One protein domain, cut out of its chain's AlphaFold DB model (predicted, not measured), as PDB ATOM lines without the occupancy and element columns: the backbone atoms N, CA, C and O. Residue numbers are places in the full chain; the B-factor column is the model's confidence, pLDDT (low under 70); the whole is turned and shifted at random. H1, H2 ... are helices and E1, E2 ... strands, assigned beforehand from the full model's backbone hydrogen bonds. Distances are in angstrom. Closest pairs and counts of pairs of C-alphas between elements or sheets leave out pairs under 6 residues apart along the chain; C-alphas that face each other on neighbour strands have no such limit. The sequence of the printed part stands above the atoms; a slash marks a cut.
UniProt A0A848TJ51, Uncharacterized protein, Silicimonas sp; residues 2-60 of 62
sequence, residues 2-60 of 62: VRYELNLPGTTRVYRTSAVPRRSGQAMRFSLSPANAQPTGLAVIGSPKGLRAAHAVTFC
ATOM      1  N   VAL A   2      -5.129 -32.586  26.677       71.19
ATOM      2  CA  VAL A   2      -5.192 -31.150  27.081       71.19
ATOM      3  C   VAL A   2      -5.661 -30.173  25.983       71.19
ATOM      4  O   VAL A   2      -6.413 -29.251  26.266       71.19
ATOM      5  N   ARG A   3      -5.249 -30.359  24.723       74.88
ATOM      6  CA  ARG A   3      -5.669 -29.472  23.620       74.88
ATOM      7  C   ARG A   3      -7.105 -29.704  23.145       74.88
ATOM      8  O   ARG A   3      -7.755 -28.755  22.737       74.88
ATOM      9  N   TYR A   4      -7.558 -30.954  23.163       76.00
ATOM     10  CA  TYR A   4      -8.808 -31.372  22.519       76.00
ATOM     11  C   TYR A   4      -9.957 -31.486  23.528       76.00
ATOM     12  O   TYR A   4     -11.017 -30.928  23.295       76.00
ATOM     13  N   GLU A   5      -9.716 -32.110  24.685       81.38
ATOM     14  CA  GLU A   5     -10.730 -32.325  25.734       81.38
ATOM     15  C   GLU A   5     -10.948 -31.089  26.610       81.38
ATOM     16  O   GLU A   5     -12.050 -30.837  27.081       81.38
ATOM     17  N   LEU A   6      -9.889 -30.309  26.853       81.06
ATOM     18  CA  LEU A   6      -9.962 -29.099  27.684       81.06
ATOM     19  C   LEU A   6     -10.067 -27.816  26.847       81.06
ATOM     20  O   LEU A   6     -10.075 -26.727  27.412       81.06
ATOM     21  N   ASN A   7     -10.110 -27.937  25.515       84.06
ATOM     22  CA  ASN A   7     -10.149 -26.822  24.561       84.06
ATOM     23  C   ASN A   7      -9.086 -25.730  24.828       84.06
ATOM     24  O   ASN A   7      -9.342 -24.531  24.704       84.06
ATOM     25  N   LEU A   8      -7.880 -26.136  25.243       84.44
ATOM     26  CA  LEU A   8      -6.798 -25.208  25.569       84.44
ATOM     27  C   LEU A   8      -5.853 -24.987  24.376       84.44
ATOM     28  O   LEU A   8      -5.550 -25.931  23.635       84.44
ATOM     29  N   PRO A   9      -5.286 -23.772  24.218       85.50
ATOM     30  CA  PRO A   9      -4.323 -23.481  23.159       85.50
ATOM     31  C   PRO A   9      -3.121 -24.432  23.174       85.50
ATOM     32  O   PRO A   9      -2.636 -24.831  24.234       85.50
ATOM     33  N   GLY A  10      -2.544 -24.729  22.006       79.69
ATOM     34  CA  GLY A  10      -1.332 -25.558  21.906       79.69
ATOM     35  C   GLY A  10      -0.094 -24.957  22.589       79.69
ATOM     36  O   GLY A  10       0.855 -25.679  22.900       79.69
ATOM     37  N   THR A  11      -0.118 -23.648  22.852       84.44
ATOM     38  CA  THR A  11       0.892 -22.896  23.609       84.44
ATOM     39  C   THR A  11       0.766 -23.060  25.122       84.44
ATOM     40  O   THR A  11       1.692 -22.678  25.840       84.44
ATOM     41  N   THR A  12      -0.330 -23.655  25.608       86.12
ATOM     42  CA  THR A  12      -0.558 -23.925  27.030       86.12
ATOM     43  C   THR A  12       0.586 -24.744  27.597       86.12
ATOM     44  O   THR A  12       0.996 -25.747  27.008       86.12
ATOM     45  N   ARG A  13       1.109 -24.313  28.745       85.88
ATOM     46  CA  ARG A  13       2.181 -25.027  29.431       85.88
ATOM     47  C   ARG A  13       1.610 -26.107  30.340       85.88
ATOM     48  O   ARG A  13       0.678 -25.864  31.098       85.88
ATOM     49  N   VAL A  14       2.221 -27.280  30.273       86.06
ATOM     50  CA  VAL A  14       1.973 -28.415  31.157       86.06
ATOM     51  C   VAL A  14       3.230 -28.639  31.989       86.06
ATOM     52  O   VAL A  14       4.345 -28.680  31.460       86.06
ATOM     53  N   TYR A  15       3.043 -28.773  33.297       87.19
ATOM     54  CA  TYR A  15       4.102 -28.908  34.287       87.19
ATOM     55  C   TYR A  15       4.029 -30.284  34.933       87.19
ATOM     56  O   TYR A  15       2.947 -30.752  35.289       87.19
ATOM     57  N   ARG A  16       5.179 -30.933  35.116       86.88
ATOM     58  CA  ARG A  16       5.254 -32.167  35.903       86.88
ATOM     59  C   ARG A  16       5.209 -31.808  37.385       86.88
ATOM     60  O   ARG A  16       5.929 -30.913  37.802       86.88
ATOM     61  N   THR A  17       4.415 -32.510  38.184       89.19
ATOM     62  CA  THR A  17       4.314 -32.285  39.641       89.19
ATOM     63  C   THR A  17       4.691 -33.511  40.472       89.19
ATOM     64  O   THR A  17       4.813 -33.420  41.689       89.19
ATOM     65  N   SER A  18       4.914 -34.667  39.841       85.25
ATOM     66  CA  SER A  18       5.444 -35.852  40.526       85.25
ATOM     67  C   SER A  18       6.894 -35.645  40.980       85.25
ATOM     68  O   SER A  18       7.722 -35.173  40.194       85.25
ATOM     69  N   ALA A  19       7.195 -36.060  42.213       82.06
ATOM     70  CA  ALA A  19       8.521 -35.977  42.827       82.06
ATOM     71  C   ALA A  19       9.597 -36.801  42.085       82.06
ATOM     72  O   ALA A  19       9.294 -37.738  41.343       82.06
ATOM     73  N   VAL A  20      10.862 -36.428  42.295       79.25
ATOM     74  CA  VAL A  20      12.072 -37.014  41.683       79.25
ATOM     75  C   VAL A  20      12.977 -37.530  42.806       79.25
ATOM     76  O   VAL A  20      13.061 -36.833  43.815       79.25
ATOM     77  N   PRO A  21      13.688 -38.670  42.667       80.75
ATOM     78  CA  PRO A  21      13.720 -39.611  41.539       80.75
ATOM     79  C   PRO A  21      12.495 -40.535  41.480       80.75
ATOM     80  O   PRO A  21      11.910 -40.894  42.498       80.75
ATOM     81  N   ARG A  22      12.101 -40.923  40.261       80.38
ATOM     82  CA  ARG A  22      10.940 -41.789  40.004       80.38
ATOM     83  C   ARG A  22      11.407 -43.217  39.718       80.38
ATOM     84  O   ARG A  22      12.371 -43.400  38.979       80.38
ATOM     85  N   ARG A  23      10.696 -44.226  40.233       81.69
ATOM     86  CA  ARG A  23      10.911 -45.628  39.830       81.69
ATOM     87  C   ARG A  23      10.309 -45.886  38.445       81.69
ATOM     88  O   ARG A  23       9.285 -45.297  38.092       81.69
ATOM     89  N   SER A  24      10.920 -46.775  37.660       80.50
ATOM     90  CA  SER A  24      10.328 -47.201  36.385       80.50
ATOM     91  C   SER A  24       8.908 -47.746  36.611       80.50
ATOM     92  O   SER A  24       8.632 -48.344  37.648       80.50
ATOM     93  N   GLY A  25       7.982 -47.462  35.691       81.94
ATOM     94  CA  GLY A  25       6.564 -47.840  35.811       81.94
ATOM     95  C   GLY A  25       5.693 -46.995  36.761       81.94
ATOM     96  O   GLY A  25       4.474 -47.087  36.700       81.94
ATOM     97  N   GLN A  26       6.257 -46.118  37.599       83.19
ATOM     98  CA  GLN A  26       5.461 -45.295  38.526       83.19
ATOM     99  C   GLN A  26       4.635 -44.207  37.803       83.19
ATOM    100  O   GLN A  26       5.148 -43.523  36.922       83.19
ATOM    101  N   ALA A  27       3.385 -43.969  38.201       82.62
ATOM    102  CA  ALA A  27       2.557 -42.931  37.578       82.62
ATOM    103  C   ALA A  27       3.193 -41.525  37.658       82.62
ATOM    104  O   ALA A  27       3.814 -41.158  38.659       82.62
ATOM    105  N   MET A  28       3.006 -40.719  36.608       83.94
ATOM    106  CA  MET A  28       3.390 -39.304  36.591       83.94
ATOM    107  C   MET A  28       2.172 -38.416  36.833       83.94
ATOM    108  O   MET A  28       1.075 -38.705  36.362       83.94
ATOM    109  N   ARG A  29       2.381 -37.309  37.549       87.56
ATOM    110  CA  ARG A  29       1.355 -36.286  37.776       87.56
ATOM    111  C   ARG A  29       1.723 -35.021  37.019       87.56
ATOM    112  O   ARG A  29       2.891 -34.620  37.008       87.56
ATOM    113  N   PHE A  30       0.711 -34.400  36.426       86.62
ATOM    114  CA  PHE A  30       0.838 -33.166  35.666       86.62
ATOM    115  C   PHE A  30      -0.153 -32.120  36.174       86.62
ATOM    116  O   PHE A  30      -1.205 -32.454  36.713       86.62
ATOM    117  N   SER A  31       0.193 -30.849  36.002       87.25
ATOM    118  CA  SER A  31      -0.666 -29.707  36.300       87.25
ATOM    119  C   SER A  31      -0.504 -28.627  35.234       87.25
ATOM    120  O   SER A  31       0.510 -28.564  34.538       87.25
ATOM    121  N   LEU A  32      -1.503 -27.755  35.128       88.12
ATOM    122  CA  LEU A  32      -1.439 -26.521  34.344       88.12
ATOM    123  C   LEU A  32      -0.877 -25.346  35.167       88.12
ATOM    124  O   LEU A  32      -0.568 -24.297  34.608       88.12
ATOM    125  N   SER A  33      -0.711 -25.525  36.484       87.25
ATOM    126  CA  SER A  33      -0.118 -24.538  37.388       87.25
ATOM    127  C   SER A  33       1.373 -24.814  37.626       87.25
ATOM    128  O   SER A  33       1.759 -25.971  37.819       87.25
ATOM    129  N   PRO A  34       2.223 -23.769  37.677       85.56
ATOM    130  CA  PRO A  34       3.649 -23.917  37.942       85.56
ATOM    131  C   PRO A  34       3.998 -24.098  39.430       85.56
ATOM    132  O   PRO A  34       5.157 -24.372  39.730       85.56
ATOM    133  N   ALA A  35       3.043 -23.944  40.358       84.56
ATOM    134  CA  ALA A  35       3.312 -23.827  41.800       84.56
ATOM    135  C   ALA A  35       4.157 -24.976  42.384       84.56
ATOM    136  O   ALA A  35       5.006 -24.744  43.236       84.56
ATOM    137  N   ASN A  36       3.974 -26.199  41.878       82.00
ATOM    138  CA  ASN A  36       4.718 -27.392  42.297       82.00
ATOM    139  C   ASN A  36       5.471 -28.038  41.126       82.00
ATOM    140  O   ASN A  36       5.611 -29.262  41.064       82.00
ATOM    141  N   ALA A  37       5.900 -27.224  40.155       86.12
ATOM    142  CA  ALA A  37       6.565 -27.713  38.958       86.12
ATOM    143  C   ALA A  37       7.930 -28.325  39.296       86.12
ATOM    144  O   ALA A  37       8.878 -27.642  39.691       86.12
ATOM    145  N   GLN A  38       8.016 -29.631  39.092       85.56
ATOM    146  CA  GLN A  38       9.234 -30.412  39.172       85.56
ATOM    147  C   GLN A  38       9.970 -30.375  37.824       85.56
ATOM    148  O   GLN A  38       9.332 -30.224  36.776       85.56
ATOM    149  N   PRO A  39      11.306 -30.540  37.816       79.25
ATOM    150  CA  PRO A  39      12.069 -30.681  36.579       79.25
ATOM    151  C   PRO A  39      11.477 -31.793  35.716       79.25
ATOM    152  O   PRO A  39      11.169 -32.869  36.224       79.25
ATOM    153  N   THR A  40      11.317 -31.567  34.415       73.62
ATOM    154  CA  THR A  40      10.668 -32.550  33.528       73.62
ATOM    155  C   THR A  40      11.552 -33.769  33.247       73.62
ATOM    156  O   THR A  40      11.038 -34.799  32.815       73.62
ATOM    157  N   GLY A  41      12.860 -33.684  33.527       69.81
ATOM    158  CA  GLY A  41      13.854 -34.707  33.177       69.81
ATOM    159  C   GLY A  41      14.172 -34.764  31.680       69.81
ATOM    160  O   GLY A  41      14.952 -35.608  31.259       69.81
ATOM    161  N   LEU A  42      13.577 -33.868  30.887       70.88
ATOM    162  CA  LEU A  42      13.850 -33.702  29.468       70.88
ATOM    163  C   LEU A  42      14.825 -32.539  29.295       70.88
ATOM    164  O   LEU A  42      14.654 -31.487  29.917       70.88
ATOM    165  N   ALA A  43      15.823 -32.713  28.433       64.19
ATOM    166  CA  ALA A  43      16.718 -31.637  28.031       64.19
ATOM    167  C   ALA A  43      15.954 -30.655  27.125       64.19
ATOM    168  O   ALA A  43      15.936 -30.790  25.906       64.19
ATOM    169  N   VAL A  44      15.260 -29.692  27.735       65.38
ATOM    170  CA  VAL A  44      14.497 -28.656  27.026       65.38
ATOM    171  C   VAL A  44      15.262 -27.341  27.107       65.38
ATOM    172  O   VAL A  44      15.393 -26.758  28.184       65.38
ATOM    173  N   ILE A  45      15.742 -26.848  25.965       61.59
ATOM    174  CA  ILE A  45      16.419 -25.549  25.878       61.59
ATOM    175  C   ILE A  45      15.393 -24.438  26.175       61.59
ATOM    176  O   ILE A  45      14.371 -24.325  25.502       61.59
ATOM    177  N   GLY A  46      15.646 -23.634  27.214       61.44
ATOM    178  CA  GLY A  46      14.872 -22.426  27.539       61.44
ATOM    179  C   GLY A  46      13.636 -22.593  28.439       61.44
ATOM    180  O   GLY A  46      13.017 -21.590  28.786       61.44
ATOM    181  N   SER A  47      13.247 -23.809  28.853       62.50
ATOM    182  CA  SER A  47      12.112 -23.997  29.781       62.50
ATOM    183  C   SER A  47      12.225 -25.303  30.590       62.50
ATOM    184  O   SER A  47      11.579 -26.299  30.260       62.50
ATOM    185  N   PRO A  48      13.013 -25.322  31.683       64.56
ATOM    186  CA  PRO A  48      13.392 -26.557  32.386       64.56
ATOM    187  C   PRO A  48      12.255 -27.222  33.183       64.56
ATOM    188  O   PRO A  48      12.385 -28.366  33.622       64.56
ATOM    189  N   LYS A  49      11.139 -26.512  33.406       68.00
ATOM    190  CA  LYS A  49      10.059 -26.946  34.312       68.00
ATOM    191  C   LYS A  49       8.727 -27.254  33.620       68.00
ATOM    192  O   LYS A  49       7.833 -27.795  34.263       68.00
ATOM    193  N   GLY A  50       8.567 -26.940  32.332       73.50
ATOM    194  CA  GLY A  50       7.286 -27.119  31.645       73.50
ATOM    195  C   GLY A  50       7.393 -27.155  30.125       73.50
ATOM    196  O   GLY A  50       8.277 -26.530  29.537       73.50
ATOM    197  N   LEU A  51       6.459 -27.877  29.507       80.00
ATOM    198  CA  LEU A  51       6.369 -28.114  28.066       80.00
ATOM    199  C   LEU A  51       5.095 -27.496  27.496       80.00
ATOM    200  O   LEU A  51       4.059 -27.484  28.155       80.00
ATOM    201  N   ARG A  52       5.141 -27.039  26.243       83.44
ATOM    202  CA  ARG A  52       3.919 -26.678  25.510       83.44
ATOM    203  C   ARG A  52       3.109 -27.935  25.206       83.44
ATOM    204  O   ARG A  52       3.681 -28.934  24.774       83.44
ATOM    205  N   ALA A  53       1.791 -27.866  25.356       82.31
ATOM    206  CA  ALA A  53       0.890 -28.987  25.116       82.31
ATOM    207  C   ALA A  53       1.021 -29.545  23.690       82.31
ATOM    208  O   ALA A  53       0.954 -30.754  23.505       82.31
ATOM    209  N   ALA A  54       1.261 -28.694  22.685       82.06
ATOM    210  CA  ALA A  54       1.502 -29.152  21.314       82.06
ATOM    211  C   ALA A  54       2.792 -29.979  21.172       82.06
ATOM    212  O   ALA A  54       2.792 -30.966  20.449       82.06
ATOM    213  N   HIS A  55       3.859 -29.608  21.885       80.81
ATOM    214  CA  HIS A  55       5.123 -30.347  21.881       80.81
ATOM    215  C   HIS A  55       5.031 -31.630  22.716       80.81
ATOM    216  O   HIS A  55       5.604 -32.641  22.355       80.81
ATOM    217  N   ALA A  56       4.259 -31.632  23.806       79.69
ATOM    218  CA  ALA A  56       4.081 -32.825  24.635       79.69
ATOM    219  C   ALA A  56       3.450 -34.008  23.871       79.69
ATOM    220  O   ALA A  56       3.772 -35.155  24.159       79.69
ATOM    221  N   VAL A  57       2.595 -33.731  22.877       80.19
ATOM    222  CA  VAL A  57       1.944 -34.761  22.045       80.19
ATOM    223  C   VAL A  57       2.955 -35.615  21.276       80.19
ATOM    224  O   VAL A  57       2.676 -36.782  21.031       80.19
ATOM    225  N   THR A  58       4.138 -35.092  20.936       82.75
ATOM    226  CA  THR A  58       5.155 -35.868  20.204       82.75
ATOM    227  C   THR A  58       5.795 -36.973  21.049       82.75
ATOM    228  O   THR A  58       6.495 -37.811  20.497       82.75
ATOM    229  N   PHE A  59       5.585 -36.965  22.371       77.19
ATOM    230  CA  PHE A  59       6.080 -37.987  23.302       77.19
ATOM    231  C   PHE A  59       5.004 -38.993  23.727       77.19
ATOM    232  O   PHE A  59       5.279 -39.855  24.557       77.19
ATOM    233  N   CYS A  60       3.772 -38.854  23.237       73.44
ATOM    234  CA  CYS A  60       2.723 -39.832  23.488       73.44
ATOM    235  C   CYS A  60       2.812 -40.936  22.433       73.44
ATOM    236  O   CYS A  60       2.849 -40.631  21.239       73.44
TER     237      CYS A  60
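This is residues 2 to 60 of the 62 residues of an uncharacterized protein of Silicimonas sp (UniProt A0A848TJ51). There is little regular structure: a small hairpin of two short strands, E1 and E2, with a short helix, H1, directly after E2, and loops making the rest. Between the strands, residues 17 to 49 form a long loop that folds back to pair residues 30 to 31 with residues 15 to 16 of E1, antiparallel. The printed part has 59 residues, with E1, E2 and H1 in that order; the class is mixed, with 14 residues in named elements. It is compact, with a radius of gyration of the C-alphas of 11.5 A and spans of 31 by 25 by 23 A.

E1 is residues 13 to 16, 10.1 A long, from C-alpha 13 at (2.181, -25.027, 29.431). E2 is residues 50 to 52, 7.0 A. H1 is residues 53 to 59, 10.5 A, ending with C-alpha 59 at (6.080, -37.987, 23.302).

E1 and E2 form an antiparallel hairpin, their directions at 142 degrees. N 14 and O 51, 2.8 A apart, are within hydrogen-bond range. The closest C-alphas of E1 and H1, those of Arg 13 and Ala 53, are 6.0 A apart. In H1, 1 of 3 O i to N i+4 pairs and 3 of 4 O i to N i+3 pairs are within hydrogen-bond range.

The C-alphas farthest apart, of Asn 7 and Arg 23, are 32.1 A apart. The printed part has no cut. The link from E1 to E2 is long, 33 residues; that from E2 to H1 is tight. Residue 41 and residues 43 to 49 have pLDDT under 70.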